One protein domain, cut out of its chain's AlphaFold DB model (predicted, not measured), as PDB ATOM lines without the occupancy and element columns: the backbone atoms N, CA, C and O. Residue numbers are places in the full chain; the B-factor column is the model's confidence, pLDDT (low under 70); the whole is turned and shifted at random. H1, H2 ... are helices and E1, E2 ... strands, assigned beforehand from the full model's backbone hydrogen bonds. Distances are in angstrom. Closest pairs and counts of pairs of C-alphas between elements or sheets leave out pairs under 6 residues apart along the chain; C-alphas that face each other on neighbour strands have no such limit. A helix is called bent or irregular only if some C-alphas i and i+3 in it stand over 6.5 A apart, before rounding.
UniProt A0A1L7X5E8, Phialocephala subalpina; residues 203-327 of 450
ATOM      1  N   LEU A 203      11.346  41.196  33.161       87.31
ATOM      2  CA  LEU A 203      12.773  40.963  32.967       87.31
ATOM      3  C   LEU A 203      13.098  39.463  32.998       87.31
ATOM      4  O   LEU A 203      13.787  38.988  32.102       87.31
ATOM      5  N   GLU A 204      12.578  38.711  33.975       85.44
ATOM      6  CA  GLU A 204      12.750  37.246  34.041       85.44
ATOM      7  C   GLU A 204      12.157  36.560  32.816       85.44
ATOM      8  O   GLU A 204      12.818  35.729  32.192       85.44
ATOM      9  N   PHE A 205      10.936  36.950  32.439       89.44
ATOM     10  CA  PHE A 205      10.251  36.379  31.287       89.44
ATOM     11  C   PHE A 205      11.049  36.566  29.990       89.44
ATOM     12  O   PHE A 205      11.351  35.593  29.299       89.44
ATOM     13  N   LEU A 206      11.453  37.803  29.681       90.50
ATOM     14  CA  LEU A 206      12.214  38.095  28.466       90.50
ATOM     15  C   LEU A 206      13.617  37.481  28.500       90.50
ATOM     16  O   LEU A 206      14.100  37.021  27.468       90.50
ATOM     17  N   SER A 207      14.264  37.414  29.668       86.81
ATOM     18  CA  SER A 207      15.560  36.744  29.817       86.81
ATOM     19  C   SER A 207      15.474  35.251  29.500       86.81
ATOM     20  O   SER A 207      16.323  34.748  28.766       86.81
ATOM     21  N   GLN A 208      14.428  34.551  29.963       85.50
ATOM     22  CA  GLN A 208      14.180  33.159  29.566       85.50
ATOM     23  C   GLN A 208      13.866  33.027  28.067       85.50
ATOM     24  O   GLN A 208      14.241  32.039  27.431       85.50
ATOM     25  N   ALA A 209      13.186  34.021  27.491       89.69
ATOM     26  CA  ALA A 209      12.723  33.981  26.109       89.69
ATOM     27  C   ALA A 209      13.845  34.114  25.073       89.69
ATOM     28  O   ALA A 209      13.669  33.678  23.936       89.69
ATOM     29  N   ARG A 210      15.018  34.638  25.453       87.88
ATOM     30  CA  ARG A 210      16.176  34.829  24.557       87.88
ATOM     31  C   ARG A 210      16.624  33.560  23.830       87.88
ATOM     32  O   ARG A 210      17.117  33.643  22.710       87.88
ATOM     33  N   GLY A 211      16.440  32.386  24.441       85.56
ATOM     34  CA  GLY A 211      16.773  31.095  23.820       85.56
ATOM     35  C   GLY A 211      15.848  30.703  22.656       85.56
ATOM     36  O   GLY A 211      16.173  29.798  21.877       85.56
ATOM     37  N   LEU A 212      14.700  31.373  22.519       89.94
ATOM     38  CA  LEU A 212      13.758  31.159  21.429       89.94
ATOM     39  C   LEU A 212      14.265  31.801  20.135       89.94
ATOM     40  O   LEU A 212      15.096  32.706  20.110       89.94
ATOM     41  N   LYS A 213      13.792  31.254  19.024       90.75
ATOM     42  CA  LYS A 213      14.210  31.575  17.670       90.75
ATOM     43  C   LYS A 213      13.102  32.356  16.979       90.75
ATOM     44  O   LYS A 213      11.941  31.934  16.943       90.75
ATOM     45  N   CYS A 214      13.522  33.458  16.376       91.88
ATOM     46  CA  CYS A 214      12.714  34.346  15.560       91.88
ATOM     47  C   CYS A 214      13.363  34.504  14.185       91.88
ATOM     48  O   CYS A 214      14.584  34.412  14.060       91.88
ATOM     49  N   HIS A 215      12.551  34.734  13.153       90.50
ATOM     50  CA  HIS A 215      13.079  35.154  11.853       90.50
ATOM     51  C   HIS A 215      13.455  36.640  11.879       90.50
ATOM     52  O   HIS A 215      14.511  37.018  11.382       90.50
ATOM     53  N   ASP A 216      12.598  37.458  12.494       94.00
ATOM     54  CA  ASP A 216      12.831  38.875  12.730       94.00
ATOM     55  C   ASP A 216      13.330  39.092  14.171       94.00
ATOM     56  O   ASP A 216      12.634  38.693  15.107       94.00
ATOM     57  N   PRO A 217      14.497  39.721  14.401       92.94
ATOM     58  CA  PRO A 217      15.012  39.964  15.752       92.94
ATOM     59  C   PRO A 217      14.061  40.754  16.665       92.94
ATOM     60  O   PRO A 217      14.097  40.582  17.883       92.94
ATOM     61  N   ARG A 218      13.175  41.589  16.104       95.25
ATOM     62  CA  ARG A 218      12.191  42.376  16.875       95.25
ATOM     63  C   ARG A 218      11.127  41.498  17.532       95.25
ATOM     64  O   ARG A 218      10.576  41.874  18.567       95.25
ATOM     65  N   ASP A 219      10.884  40.305  16.989       95.81
ATOM     66  CA  ASP A 219       9.938  39.345  17.561       95.81
ATOM     67  C   ASP A 219      10.421  38.769  18.901       95.81
ATOM     68  O   ASP A 219       9.592  38.276  19.660       95.81
ATOM     69  N   GLN A 220      11.701  38.941  19.268       93.25
ATOM     70  CA  GLN A 220      12.177  38.669  20.636       93.25
ATOM     71  C   GLN A 220      11.519  39.569  21.694       93.25
ATOM     72  O   GLN A 220      11.656  39.319  22.887       93.25
ATOM     73  N   ILE A 221      10.804  40.614  21.266       95.62
ATOM     74  CA  ILE A 221       9.950  41.450  22.112       95.62
ATOM     75  C   ILE A 221       8.496  41.322  21.665       95.62
ATOM     76  O   ILE A 221       7.616  41.066  22.486       95.62
ATOM     77  N   TYR A 222       8.223  41.505  20.369       96.56
ATOM     78  CA  TYR A 222       6.850  41.637  19.876       96.56
ATOM     79  C   TYR A 222       6.001  40.378  20.074       96.56
ATOM     80  O   TYR A 222       4.820  40.513  20.396       96.56
ATOM     81  N   ALA A 223       6.596  39.181  20.000       94.88
ATOM     82  CA  ALA A 223       5.893  37.917  20.249       94.88
ATOM     83  C   ALA A 223       5.399  37.766  21.700       94.88
ATOM     84  O   ALA A 223       4.627  36.867  22.011       94.88
ATOM     85  N   PHE A 224       5.851  38.627  22.610       95.69
ATOM     86  CA  PHE A 224       5.573  38.527  24.042       95.69
ATOM     87  C   PHE A 224       4.685  39.652  24.561       95.69
ATOM     88  O   PHE A 224       4.290  39.646  25.727       95.69
ATOM     89  N   LEU A 225       4.309  40.600  23.698       94.50
ATOM     90  CA  LEU A 225       3.477  41.735  24.083       94.50
ATOM     91  C   LEU A 225       2.065  41.320  24.501       94.50
ATOM     92  O   LEU A 225       1.431  42.062  25.238       94.50
ATOM     93  N   GLY A 226       1.577  40.139  24.110       91.75
ATOM     94  CA  GLY A 226       0.303  39.596  24.600       91.75
ATOM     95  C   GLY A 226       0.313  39.190  26.081       91.75
ATOM     96  O   GLY A 226      -0.754  39.016  26.667       91.75
ATOM     97  N   HIS A 227       1.489  39.048  26.700       93.50
ATOM     98  CA  HIS A 227       1.608  38.628  28.092       93.50
ATOM     99  C   HIS A 227       1.168  39.755  29.049       93.50
ATOM    100  O   HIS A 227       1.570  40.904  28.847       93.50
ATOM    101  N   PRO A 228       0.449  39.472  30.156       92.12
ATOM    102  CA  PRO A 228       0.022  40.495  31.121       92.12
ATOM    103  C   PRO A 228       1.154  41.369  31.691       92.12
ATOM    104  O   PRO A 228       0.933  42.527  32.030       92.12
ATOM    105  N   LEU A 229       2.379  40.839  31.789       91.69
ATOM    106  CA  LEU A 229       3.573  41.595  32.221       91.69
ATOM    107  C   LEU A 229       4.049  42.647  31.213       91.69
ATOM    108  O   LEU A 229       4.748  43.582  31.604       91.69
ATOM    109  N   ALA A 230       3.700  42.477  29.939       93.94
ATOM    110  CA  ALA A 230       4.047  43.375  28.846       93.94
ATOM    111  C   ALA A 230       2.906  44.354  28.514       93.94
ATOM    112  O   ALA A 230       2.938  45.012  27.476       93.94
ATOM    113  N   GLN A 231       1.908  44.471  29.396       93.12
ATOM    114  CA  GLN A 231       0.799  45.416  29.290       93.12
ATOM    115  C   GLN A 231       0.997  46.610  30.233       93.12
ATOM    116  O   GLN A 231       1.635  46.498  31.283       93.12
ATOM    117  N   LEU A 232       0.433  47.759  29.857       90.56
ATOM    118  CA  LEU A 232       0.318  48.925  30.736       90.56
ATOM    119  C   LEU A 232      -0.587  48.608  31.939       90.56
ATOM    120  O   LEU A 232      -1.457  47.738  31.868       90.56
ATOM    121  N   GLU A 233      -0.388  49.310  33.059       86.62
ATOM    122  CA  GLU A 233      -1.107  49.038  34.318       86.62
ATOM    123  C   GLU A 233      -2.626  49.230  34.197       86.62
ATOM    124  O   GLU A 233      -3.399  48.488  34.803       86.62
ATOM    125  N   ASP A 234      -3.055  50.182  33.370       87.88
ATOM    126  CA  ASP A 234      -4.458  50.442  33.043       87.88
ATOM    127  C   ASP A 234      -5.022  49.495  31.968       87.88
ATOM    128  O   ASP A 234      -6.204  49.575  31.628       87.88
ATOM    129  N   ARG A 235      -4.189  48.582  31.447       83.69
ATOM    130  CA  ARG A 235      -4.493  47.642  30.360       83.69
ATOM    131  C   ARG A 235      -4.963  48.324  29.072       83.69
ATOM    132  O   ARG A 235      -5.669  47.702  28.280       83.69
ATOM    133  N   SER A 236      -4.573  49.578  28.830       88.56
ATOM    134  CA  SER A 236      -4.929  50.284  27.593       88.56
ATOM    135  C   SER A 236      -4.208  49.732  26.357       88.56
ATOM    136  O   SER A 236      -4.595  50.041  25.231       88.56
ATOM    137  N   GLY A 237      -3.150  48.942  26.554       92.25
ATOM    138  CA  GLY A 237      -2.373  48.314  25.496       92.25
ATOM    139  C   GLY A 237      -1.016  47.797  25.984       92.25
ATOM    140  O   GLY A 237      -0.713  47.867  27.182       92.25
ATOM    141  N   PRO A 238      -0.188  47.282  25.059       95.00
ATOM    142  CA  PRO A 238       1.155  46.826  25.377       95.00
ATOM    143  C   PRO A 238       2.072  47.996  25.758       95.00
ATOM    144  O   PRO A 238       1.860  49.134  25.343       95.00
ATOM    145  N   ILE A 239       3.134  47.703  26.511       94.69
ATOM    146  CA  ILE A 239       4.140  48.698  26.926       94.69
ATOM    147  C   ILE A 239       4.876  49.350  25.746       94.69
ATOM    148  O   ILE A 239       5.389  50.456  25.884       94.69
ATOM    149  N   ILE A 240       4.927  48.662  24.601       94.50
ATOM    150  CA  ILE A 240       5.460  49.132  23.320       94.50
ATOM    151  C   ILE A 240       4.527  48.618  22.231       94.50
ATOM    152  O   ILE A 240       4.096  47.467  22.275       94.50
ATOM    153  N   MET A 241       4.233  49.449  21.235       94.38
ATOM    154  CA  MET A 241       3.458  49.029  20.069       94.38
ATOM    155  C   MET A 241       4.369  48.377  19.019       94.38
ATOM    156  O   MET A 241       5.418  48.950  18.713       94.38
ATOM    157  N   PRO A 242       3.977  47.230  18.426       95.69
ATOM    158  CA  PRO A 242       4.720  46.636  17.325       95.69
ATOM    159  C   PRO A 242       4.849  47.601  16.148       95.69
ATOM    160  O   PRO A 242       3.851  48.038  15.573       95.69
ATOM    161  N   ASP A 243       6.086  47.898  15.772       96.75
ATOM    162  CA  ASP A 243       6.414  48.699  14.601       96.75
ATOM    163  C   ASP A 243       7.614  48.073  13.879       96.75
ATOM    164  O   ASP A 243       8.749  48.112  14.360       96.75
ATOM    165  N   TYR A 244       7.346  47.458  12.725       96.44
ATOM    166  CA  TYR A 244       8.359  46.826  11.873       96.44
ATOM    167  C   TYR A 244       9.028  47.818  10.903       96.44
ATOM    168  O   TYR A 244       9.870  47.411  10.098       96.44
ATOM    169  N   SER A 245       8.683  49.108  10.960       97.06
ATOM    170  CA  SER A 245       9.425  50.159  10.253       97.06
ATOM    171  C   SER A 245      10.661  50.633  11.027       97.06
ATOM    172  O   SER A 245      11.592  51.149  10.414       97.06
ATOM    173  N   LYS A 246      10.695  50.406  12.348       95.31
ATOM    174  CA  LYS A 246      11.835  50.719  13.218       95.31
ATOM    175  C   LYS A 246      12.990  49.741  13.041       95.31
ATOM    176  O   LYS A 246      12.781  48.534  12.880       95.31
ATOM    177  N   ASP A 247      14.204  50.256  13.194       92.50
ATOM    178  CA  ASP A 247      15.406  49.436  13.317       92.50
ATOM    179  C   ASP A 247      15.399  48.627  14.624       92.50
ATOM    180  O   ASP A 247      14.866  49.061  15.648       92.50
ATOM    181  N   VAL A 248      16.045  47.456  14.614       91.94
ATOM    182  CA  VAL A 248      16.143  46.551  15.779       91.94
ATOM    183  C   VAL A 248      16.687  47.281  17.014       91.94
ATOM    184  O   VAL A 248      16.136  47.159  18.109       91.94
ATOM    185  N   SER A 249      17.733  48.092  16.833       89.75
ATOM    186  CA  SER A 249      18.366  48.853  17.913       89.75
ATOM    187  C   SER A 249      17.433  49.887  18.537       89.75
ATOM    188  O   SER A 249      17.501  50.117  19.744       89.75
ATOM    189  N   GLU A 250      16.534  50.485  17.753       91.75
ATOM    190  CA  GLU A 250      15.555  51.442  18.260       91.75
ATOM    191  C   GLU A 250      14.527  50.755  19.159       91.75
ATOM    192  O   GLU A 250      14.268  51.243  20.261       91.75
ATOM    193  N   VAL A 251      14.012  49.596  18.736       94.44
ATOM    194  CA  VAL A 251      13.052  48.803  19.520       94.44
ATOM    195  C   VAL A 251      13.683  48.332  20.834       94.44
ATOM    196  O   VAL A 251      13.096  48.483  21.908       94.44
ATOM    197  N   PHE A 252      14.912  47.813  20.778       93.31
ATOM    198  CA  PHE A 252      15.638  47.359  21.968       93.31
ATOM    199  C   PHE A 252      15.958  48.511  22.922       93.31
ATOM    200  O   PHE A 252      15.838  48.360  24.143       93.31
ATOM    201  N   ARG A 253      16.311  49.684  22.382       91.69
ATOM    202  CA  ARG A 253      16.532  50.903  23.165       91.69
ATOM    203  C   ARG A 253      15.264  51.341  23.882       91.69
ATOM    204  O   ARG A 253      15.319  51.606  25.078       91.69
ATOM    205  N   GLU A 254      14.142  51.418  23.170       92.88
ATOM    206  CA  GLU A 254      12.851  51.833  23.727       92.88
ATOM    207  C   GLU A 254      12.456  50.945  24.913       92.88
ATOM    208  O   GLU A 254      12.194  51.455  26.004       92.88
ATOM    209  N   LEU A 255      12.542  49.620  24.747       94.06
ATOM    210  CA  LEU A 255      12.265  48.679  25.829       94.06
ATOM    211  C   LEU A 255      13.243  48.806  26.991       94.06
ATOM    212  O   LEU A 255      12.821  48.821  28.146       94.06
ATOM    213  N   THR A 256      14.538  48.935  26.705       92.62
ATOM    214  CA  THR A 256      15.549  49.062  27.759       92.62
ATOM    215  C   THR A 256      15.309  50.310  28.610       92.62
ATOM    216  O   THR A 256      15.382  50.239  29.835       92.62
ATOM    217  N   ILE A 257      14.964  51.444  27.990       90.81
ATOM    218  CA  ILE A 257      14.643  52.685  28.709       90.81
ATOM    219  C   ILE A 257      13.431  52.478  29.623       90.81
ATOM    220  O   ILE A 257      13.505  52.812  30.806       90.81
ATOM    221  N   LEU A 258      12.344  51.897  29.102       90.62
ATOM    222  CA  LEU A 258      11.137  51.617  29.889       90.62
ATOM    223  C   LEU A 258      11.431  50.682  31.067       90.62
ATOM    224  O   LEU A 258      10.974  50.913  32.187       90.62
ATOM    225  N   MET A 259      12.234  49.643  30.841       88.88
ATOM    226  CA  MET A 259      12.621  48.706  31.889       88.88
ATOM    227  C   MET A 259      13.499  49.366  32.953       88.88
ATOM    228  O   MET A 259      13.245  49.155  34.135       88.88
ATOM    229  N   ILE A 260      14.480  50.194  32.581       88.19
ATOM    230  CA  ILE A 260      15.314  50.930  33.547       88.19
ATOM    231  C   ILE A 260      14.465  51.908  34.367       88.19
ATOM    232  O   ILE A 260      14.686  52.057  35.565       88.19
ATOM    233  N   GLN A 261      13.472  52.559  33.759       84.69
ATOM    234  CA  GLN A 261      12.551  53.438  34.485       84.69
ATOM    235  C   GLN A 261      11.690  52.669  35.496       84.69
ATOM    236  O   GLN A 261      11.428  53.182  36.581       84.69
ATOM    237  N   LYS A 262      11.269  51.446  35.150       81.88
ATOM    238  CA  LYS A 262      10.382  50.621  35.982       81.88
ATOM    239  C   LYS A 262      11.115  49.830  37.067       81.88
ATOM    240  O   LYS A 262      10.641  49.757  38.195       81.88
ATOM    241  N   PHE A 263      12.244  49.219  36.725       79.88
ATOM    242  CA  PHE A 263      12.974  48.274  37.575       79.88
ATOM    243  C   PHE A 263      14.326  48.823  38.054       79.88
ATOM    244  O   PHE A 263      14.964  48.243  38.925       79.88
ATOM    245  N   GLY A 264      14.772  49.966  37.531       81.94
ATOM    246  CA  GLY A 264      16.069  50.539  37.863       81.94
ATOM    247  C   GLY A 264      17.226  49.832  37.157       81.94
ATOM    248  O   GLY A 264      17.082  49.234  36.093       81.94
ATOM    249  N   LEU A 265      18.413  49.924  37.757       83.94
ATOM    250  CA  LEU A 265      19.650  49.409  37.163       83.94
ATOM    251  C   LEU A 265      19.792  47.884  37.225       83.94
ATOM    252  O   LEU A 265      20.678  47.360  36.556       83.94
ATOM    253  N   CYS A 266      18.929  47.167  37.955       80.56
ATOM    254  CA  CYS A 266      18.964  45.701  37.969       80.56
ATOM    255  C   CYS A 266      18.721  45.103  36.578       80.56
ATOM    256  O   CYS A 266      19.202  44.020  36.292       80.56
ATOM    257  N   VAL A 267      18.071  45.840  35.673       84.75
ATOM    258  CA  VAL A 267      17.889  45.445  34.269       84.75
ATOM    259  C   VAL A 267      19.217  45.161  33.572       84.75
ATOM    260  O   VAL A 267      19.281  44.271  32.731       84.75
ATOM    261  N   LEU A 268      20.284  45.878  33.941       86.25
ATOM    262  CA  LEU A 268      21.606  45.695  33.345       86.25
ATOM    263  C   LEU A 268      22.238  44.345  33.688       86.25
ATOM    264  O   LEU A 268      23.256  44.002  33.100       86.25
ATOM    265  N   SER A 269      21.668  43.563  34.605       81.25
ATOM    266  CA  SER A 269      22.173  42.217  34.847       81.25
ATOM    267  C   SER A 269      21.836  41.227  33.735       81.25
ATOM    268  O   SER A 269      22.572  40.266  33.543       81.25
ATOM    269  N   ALA A 270      20.783  41.485  32.949       83.00
ATOM    270  CA  ALA A 270      20.461  40.716  31.743       83.00
ATOM    271  C   ALA A 270      21.184  41.234  30.487       83.00
ATOM    272  O   ALA A 270      20.772  40.937  29.362       83.00
ATOM    273  N   LEU A 271      22.201  42.076  30.661       86.38
ATOM    274  CA  LEU A 271      22.970  42.636  29.565       86.38
ATOM    275  C   LEU A 271      24.010  41.617  29.091       86.38
ATOM    276  O   LEU A 271      24.915  41.256  29.833       86.38
ATOM    277  N   GLU A 272      23.903  41.222  27.828       85.06
ATOM    278  CA  GLU A 272      24.870  40.367  27.142       85.06
ATOM    279  C   GLU A 272      25.156  40.987  25.783       85.06
ATOM    280  O   GLU A 272      24.229  41.376  25.073       85.06
ATOM    281  N   HIS A 273      26.429  41.071  25.414       85.44
ATOM    282  CA  HIS A 273      26.853  41.595  24.126       85.44
ATOM    283  C   HIS A 273      27.772  40.597  23.428       85.44
ATOM    284  O   HIS A 273      28.636  39.986  24.047       85.44
ATOM    285  N   ASN A 274      27.632  40.494  22.112       83.19
ATOM    286  CA  ASN A 274      28.595  39.825  21.244       83.19
ATOM    287  C   ASN A 274      29.403  40.855  20.433       83.19
ATOM    288  O   ASN A 274      29.099  42.051  20.450       83.19
ATOM    289  N   GLU A 275      30.393  40.382  19.672       81.62
ATOM    290  CA  GLU A 275      31.264  41.224  18.835       81.62
ATOM    291  C   GLU A 275      30.487  42.188  17.921       81.62
ATOM    292  O   GLU A 275      30.886  43.338  17.762       81.62
ATOM    293  N   SER A 276      29.348  41.758  17.364       78.44
ATOM    294  CA  SER A 276      28.535  42.603  16.478       78.44
ATOM    295  C   SER A 276      27.843  43.749  17.227       78.44
ATOM    296  O   SER A 276      27.815  44.883  16.746       78.44
ATOM    297  N   THR A 277      27.352  43.477  18.437       80.25
ATOM    298  CA  THR A 277      26.664  44.464  19.285       80.25
ATOM    299  C   THR A 277      27.613  45.386  20.055       80.25
ATOM    300  O   THR A 277      27.151  46.352  20.645       80.25
ATOM    301  N   LEU A 278      28.919  45.097  20.060       78.81
ATOM    302  CA  LEU A 278      29.960  45.961  20.637       78.81
ATOM    303  C   LEU A 278      30.554  46.951  19.621       78.81
ATOM    304  O   LEU A 278      31.491  47.679  19.950       78.81
ATOM    305  N   SER A 279      30.040  46.982  18.389       73.38
ATOM    306  CA  SER A 279      30.420  48.001  17.406       73.38
ATOM    307  C   SER A 279      30.068  49.418  17.899       73.38
ATOM    308  O   SER A 279      29.126  49.595  18.671       73.38
ATOM    309  N   GLU A 280      30.834  50.434  17.471       61.72
ATOM    310  CA  GLU A 280      30.808  51.801  18.042       61.72
ATOM    311  C   GLU A 280      29.418  52.476  18.062       61.72
ATOM    312  O   GLU A 280      29.186  53.379  18.868       61.72
ATOM    313  N   ASP A 281      28.482  52.021  17.225       75.00
ATOM    314  CA  ASP A 281      27.167  52.637  17.043       75.00
ATOM    315  C   ASP A 281      26.056  52.068  17.947       75.00
ATOM    316  O   ASP A 281      24.971  52.656  18.016       75.00
ATOM    317  N   PHE A 282      26.295  50.964  18.672       82.94
ATOM    318  CA  PHE A 282      25.306  50.367  19.580       82.94
ATOM    319  C   PHE A 282      25.646  50.672  21.051       82.94
ATOM    320  O   PHE A 282      26.644  50.180  21.577       82.94
ATOM    321  N   PRO A 283      24.837  51.487  21.758       87.81
ATOM    322  CA  PRO A 283      25.098  51.804  23.158       87.81
ATOM    323  C   PRO A 283      25.179  50.561  24.048       87.81
ATOM    324  O   PRO A 283      24.222  49.797  24.152       87.81
ATOM    325  N   SER A 284      26.287  50.430  24.779       88.06
ATOM    326  CA  SER A 284      26.627  49.262  25.609       88.06
ATOM    327  C   SER A 284      25.714  49.012  26.816       88.06
ATOM    328  O   SER A 284      26.041  48.202  27.668       88.06
ATOM    329  N   TRP A 285      24.654  49.794  26.994       89.81
ATOM    330  CA  TRP A 285      23.685  49.636  28.082       89.81
ATOM    331  C   TRP A 285      22.313  49.197  27.566       89.81
ATOM    332  O   TRP A 285      21.426  48.936  28.374       89.81
ATOM    333  N   ILE A 286      22.125  49.148  26.243       91.38
ATOM    334  CA  ILE A 286      20.909  48.634  25.612       91.38
ATOM    335  C   ILE A 286      20.988  47.114  25.603       91.38
ATOM    336  O   ILE A 286      22.009  46.564  25.208       91.38
ATOM    337  N   LEU A 287      19.904  46.443  25.986       90.12
ATOM    338  CA  LEU A 287      19.839  44.987  26.003       90.12
ATOM    339  C   LEU A 287      19.515  44.455  24.599       90.12
ATOM    340  O   LEU A 287      18.399  44.682  24.123       90.12
ATOM    341  N   PRO A 288      20.429  43.718  23.939       89.75
ATOM    342  CA  PRO A 288      20.118  43.069  22.677       89.75
ATOM    343  C   PRO A 288      19.430  41.726  22.953       89.75
ATOM    344  O   PRO A 288      20.063  40.756  23.363       89.75
ATOM    345  N   TRP A 289      18.105  41.673  22.800       89.00
ATOM    346  CA  TRP A 289      17.289  40.494  23.147       89.00
ATOM    347  C   TRP A 289      17.423  39.324  22.158       89.00
ATOM    348  O   TRP A 289      16.942  38.223  22.417       89.00
ATOM    349  N   ASP A 290      18.093  39.547  21.032       87.12
ATOM    350  CA  ASP A 290      18.477  38.532  20.049       87.12
ATOM    351  C   ASP A 290      19.832  37.873  20.351       87.12
ATOM    352  O   ASP A 290      20.230  36.933  19.658       87.12
ATOM    353  N   VAL A 291      20.517  38.316  21.409       86.88
ATOM    354  CA  VAL A 291      21.721  37.675  21.935       86.88
ATOM    355  C   VAL A 291      21.332  36.719  23.059       86.88
ATOM    356  O   VAL A 291      20.729  37.107  24.067       86.88
ATOM    357  N   GLU A 292      21.668  35.445  22.860       76.25
ATOM    358  CA  GLU A 292      21.474  34.380  23.842       76.25
ATOM    359  C   GLU A 292      22.370  34.639  25.062       76.25
ATOM    360  O   GLU A 292      23.554  34.934  24.904       76.25
ATOM    361  N   LEU A 293      21.803  34.559  26.271       70.94
ATOM    362  CA  LEU A 293      22.571  34.738  27.504       70.94
ATOM    363  C   LEU A 293      23.541  33.567  27.653       70.94
ATOM    364  O   LEU A 293      23.114  32.420  27.771       70.94
ATOM    365  N   ALA A 294      24.841  33.861  27.665       61.38
ATOM    366  CA  ALA A 294      25.868  32.844  27.845       61.38
ATOM    367  C   ALA A 294      25.909  32.302  29.289       61.38
ATOM    368  O   ALA A 294      26.432  31.211  29.517       61.38
ATOM    369  N   GLN A 295      25.371  33.047  30.266       60.69
ATOM    370  CA  GLN A 295      25.420  32.713  31.694       60.69
ATOM    371  C   GLN A 295      24.126  33.073  32.446       60.69
ATOM    372  O   GLN A 295      23.275  33.819  31.958       60.69
ATOM    373  N   CYS A 296      23.980  32.535  33.665       57.66
ATOM    374  CA  CYS A 296      22.904  32.917  34.580       57.66
ATOM    375  C   CYS A 296      23.009  34.408  34.919       57.66
ATOM    376  O   CYS A 296      24.015  34.851  35.468       57.66
ATOM    377  N   SER A 297      21.956  35.174  34.632       60.06
ATOM    378  CA  SER A 297      21.913  36.591  34.989       60.06
ATOM    379  C   SER A 297      21.864  36.784  36.510       60.06
ATOM    380  O   SER A 297      20.977  36.254  37.193       60.06
ATOM    381  N   PHE A 298      22.789  37.593  37.033       59.31
ATOM    382  CA  PHE A 298      22.819  38.005  38.435       59.31
ATOM    383  C   PHE A 298      21.562  38.809  38.792       59.31
ATOM    384  O   PHE A 298      21.334  39.899  38.286       59.31
ATOM    385  N   GLY A 299      20.719  38.309  39.690       57.72
ATOM    386  CA  GLY A 299      19.597  39.096  40.219       57.72
ATOM    387  C   GLY A 299      18.456  39.364  39.233       57.72
ATOM    388  O   GLY A 299      17.581  40.167  39.540       57.72
ATOM    389  N   CYS A 300      18.423  38.691  38.074       57.72
ATOM    390  CA  CYS A 300      17.175  38.603  37.316       57.72
ATOM    391  C   CYS A 300      16.116  37.846  38.108       57.72
ATOM    392  O   CYS A 300      14.961  38.235  38.071       57.72
ATOM    393  N   TRP A 301      16.507  36.801  38.832       62.62
ATOM    394  CA  TRP A 301      15.568  35.910  39.495       62.62
ATOM    395  C   TRP A 301      15.212  36.406  40.889       62.62
ATOM    396  O   TRP A 301      16.090  36.591  41.730       62.62
ATOM    397  N   SER A 302      13.916  36.545  41.151       58.81
ATOM    398  CA  SER A 302      13.368  36.947  42.453       58.81
ATOM    399  C   SER A 302      13.726  35.998  43.608       58.81
ATOM    400  O   SER A 302      13.607  36.377  44.770       58.81
ATOM    401  N   GLU A 303      14.202  34.786  43.306       55.53
ATOM    402  CA  GLU A 303      14.680  33.812  44.294       55.53
ATOM    403  C   GLU A 303      16.114  34.085  44.789       55.53
ATOM    404  O   GLU A 303      16.490  33.589  45.854       55.53
ATOM    405  N   PHE A 304      16.907  34.883  44.059       57.62
ATOM    406  CA  PHE A 304      18.281  35.230  44.431       57.62
ATOM    407  C   PHE A 304      18.358  36.680  44.915       57.62
ATOM    408  O   PHE A 304      18.207  37.632  44.147       57.62
ATOM    409  N   TYR A 305      18.622  36.857  46.208       54.25
ATOM    410  CA  TYR A 305      18.710  38.176  46.827       54.25
ATOM    411  C   TYR A 305      20.157  38.665  46.844       54.25
ATOM    412  O   TYR A 305      20.956  38.253  47.679       54.25
ATOM    413  N   TYR A 306      20.487  39.583  45.937       65.19
ATOM    414  CA  TYR A 306      21.744  40.331  45.984       65.19
ATOM    415  C   TYR A 306      21.475  41.705  46.603       65.19
ATOM    416  O   TYR A 306      21.206  42.685  45.909       65.19
ATOM    417  N   TRP A 307      21.517  41.777  47.933       63.06
ATOM    418  CA  TRP A 307      21.234  42.997  48.696       63.06
ATOM    419  C   TRP A 307      22.505  43.720  49.138       63.06
ATOM    420  O   TRP A 307      22.676  44.049  50.309       63.06
ATOM    421  N   ALA A 308      23.393  44.035  48.192       67.44
ATOM    422  CA  ALA A 308      24.573  44.855  48.493       67.44
ATOM    423  C   ALA A 308      24.198  46.232  49.088       67.44
ATOM    424  O   ALA A 308      24.994  46.849  49.793       67.44
ATOM    425  N   SER A 309      22.975  46.705  48.826       67.69
ATOM    426  CA  SER A 309      22.403  47.929  49.389       67.69
ATOM    427  C   SER A 309      21.473  47.697  50.588       67.69
ATOM    428  O   SER A 309      20.879  48.666  51.056       67.69
ATOM    429  N   ALA A 310      21.316  46.460  51.080       70.56
ATOM    430  CA  ALA A 310      20.276  46.090  52.044       70.56
ATOM    431  C   ALA A 310      18.906  46.663  51.614       70.56
ATOM    432  O   ALA A 310      18.502  46.497  50.462       70.56
ATOM    433  N   ASP A 311      18.247  47.418  52.493       71.44
ATOM    434  CA  ASP A 311      16.935  48.030  52.247       71.44
ATOM    435  C   ASP A 311      17.017  49.422  51.585       71.44
ATOM    436  O   ASP A 311      16.016  50.137  51.481       71.44
ATOM    437  N   VAL A 312      18.208  49.862  51.161       71.62
ATOM    438  CA  VAL A 312      18.399  51.195  50.579       71.62
ATOM    439  C   VAL A 312      17.930  51.210  49.126       71.62
ATOM    440  O   VAL A 312      18.573  50.653  48.235       71.62
ATOM    441  N   ILE A 313      16.831  51.919  48.880       67.31
ATOM    442  CA  ILE A 313      16.314  52.194  47.536       67.31
ATOM    443  C   ILE A 313      17.026  53.441  46.978       67.31
ATOM    444  O   ILE A 313      17.084  54.466  47.663       67.31
ATOM    445  N   PRO A 314      17.575  53.407  45.750       67.00
ATOM    446  CA  PRO A 314      18.263  54.559  45.177       67.00
ATOM    447  C   PRO A 314      17.317  55.755  44.967       67.00
ATOM    448  O   PRO A 314      16.326  55.663  44.250       67.00
ATOM    449  N   GLU A 315      17.665  56.915  45.537       62.59
ATOM    450  CA  GLU A 315      16.865  58.154  45.458       62.59
ATOM    451  C   GLU A 315      16.811  58.790  44.057       62.59
ATOM    452  O   GLU A 315      15.962  59.643  43.789       62.59
ATOM    453  N   ARG A 316      17.753  58.450  43.166       64.25
ATOM    454  CA  ARG A 316      17.838  59.019  41.812       64.25
ATOM    455  C   ARG A 316      17.978  57.906  40.778       64.25
ATOM    456  O   ARG A 316      19.005  57.223  40.798       64.25
ATOM    457  N   PRO A 317      17.007  57.740  39.866       66.69
ATOM    458  CA  PRO A 317      17.112  56.753  38.804       66.69
ATOM    459  C   PRO A 317      18.227  57.134  37.824       66.69
ATOM    460  O   PRO A 317      18.630  58.297  37.719       66.69
ATOM    461  N   ALA A 318      18.724  56.138  37.097       76.75
ATOM    462  CA  ALA A 318      19.630  56.375  35.987       76.75
ATOM    463  C   ALA A 318      18.958  57.274  34.941       76.75
ATOM    464  O   ALA A 318      17.774  57.116  34.642       76.75
ATOM    465  N   MET A 319      19.707  58.231  34.398       77.00
ATOM    466  CA  MET A 319      19.191  59.152  33.386       77.00
ATOM    467  C   MET A 319      19.702  58.741  32.015       77.00
ATOM    468  O   MET A 319      20.899  58.533  31.835       77.00
ATOM    469  N   VAL A 320      18.803  58.660  31.044       81.69
ATOM    470  CA  VAL A 320      19.158  58.380  29.652       81.69
ATOM    471  C   VAL A 320      19.236  59.706  28.899       81.69
ATOM    472  O   VAL A 320      18.247  60.427  28.794       81.69
ATOM    473  N   GLU A 321      20.420  60.038  28.388       80.88
ATOM    474  CA  GLU A 321      20.705  61.246  27.608       80.88
ATOM    475  C   GLU A 321      21.182  60.830  26.204       80.88
ATOM    476  O   GLU A 321      22.369  60.578  25.969       80.88
ATOM    477  N   GLY A 322      20.245  60.708  25.259       80.50
ATOM    478  CA  GLY A 322      20.530  60.199  23.914       80.50
ATOM    479  C   GLY A 322      21.043  58.755  23.958       80.50
ATOM    480  O   GLY A 322      20.334  57.856  24.398       80.50
ATOM    481  N   ASN A 323      22.290  58.542  23.532       85.38
ATOM    482  CA  ASN A 323      22.953  57.230  23.537       85.38
ATOM    483  C   ASN A 323      23.717  56.928  24.840       85.38
ATOM    484  O   ASN A 323      24.413  55.917  24.925       85.38
ATOM    485  N   LYS A 324      23.629  57.781  25.866       88.00
ATOM    486  CA  LYS A 324      24.385  57.623  27.116       88.00
ATOM    487  C   LYS A 324      23.456  57.336  28.290       88.00
ATOM    488  O   LYS A 324      22.488  58.062  28.502       88.00
ATOM    489  N   LEU A 325      23.806  56.330  29.089       89.88
ATOM    490  CA  LEU A 325      23.210  56.091  30.400       89.88
ATOM    491  C   LEU A 325      24.083  56.743  31.474       89.88
ATOM    492  O   LEU A 325      25.241  56.376  31.668       89.88
ATOM    493  N   ARG A 326      23.532  57.731  32.175       88.81
ATOM    494  CA  ARG A 326      24.199  58.432  33.267       88.81
ATOM    495  C   ARG A 326      23.764  57.842  34.600       88.81
ATOM    496  O   ARG A 326      22.600  57.941  34.988       88.81
ATOM    497  N   VAL A 327      24.728  57.283  35.321       86.19
ATOM    498  CA  VAL A 327      24.543  56.690  36.650       86.19
ATOM    499  C   VAL A 327      25.387  57.423  37.689       86.19
ATOM    500  O   VAL A 327      26.386  58.067  37.360       86.19
TER     501      VAL A 327
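Overview. This is residues 203 to 327 of the 450 residues of a protein of Phialocephala subalpina (UniProt A0A1L7X5E8). With little regular structure, the domain is a rounded body of loops round one long, sharply kinked helix, H3; the small hairpin E1-E2 lies to one side of it, the short helices H1 and H2 to the other. The printed part has 125 residues, with H1, H2, H3, E1 and E2 in chain order, mostly helix, 40 residues being in named elements. It is compact, radius of gyration of the C-alphas 14.7 A, spanning 42 by 38 by 29 A.

Arrangement. E1, residues 319 to 321, and E2, residues 324 to 326, form an antiparallel hairpin; N 319 and O 326, 3.0 A apart, are within hydrogen-bond range. The closest C-alphas of E1 and H3, residues 248 to 270, are Val 320 and Ile 257, 7.3 A apart. H3 touches H1, residues 203 to 209, opposite ways at a steep tilt of 50 degrees; their closest C-alphas, Ala 270 and Ser 207, are 6.6 A apart. H1 only just touches H2, residues 219 to 222, with 3 pairs of C-alphas within 8 A, the closest Ala 209 and Gln 220, 7.2 A. Every O i to N i+4 pair is within hydrogen-bond range in H1, 13 of 19 in H3; H2 is too short for one.

Along the chain. H1 begins at C-alpha 203 (12.773, 40.963, 32.967); E2 ends at C-alpha 326 (24.199, 58.432, 33.267). H3, 17.5 A long, is irregular, C-alphas 262 and 265 being 9.4 A apart, with a kink of 133 degrees near residue 263.

Size, cuts and confidence. The printed part has no cut. The links H2 to H3 and H3 to E1 are long, 25 and 48 residues. pLDDT is under 70 at residues 280, 294 to 309 and 313 to 317.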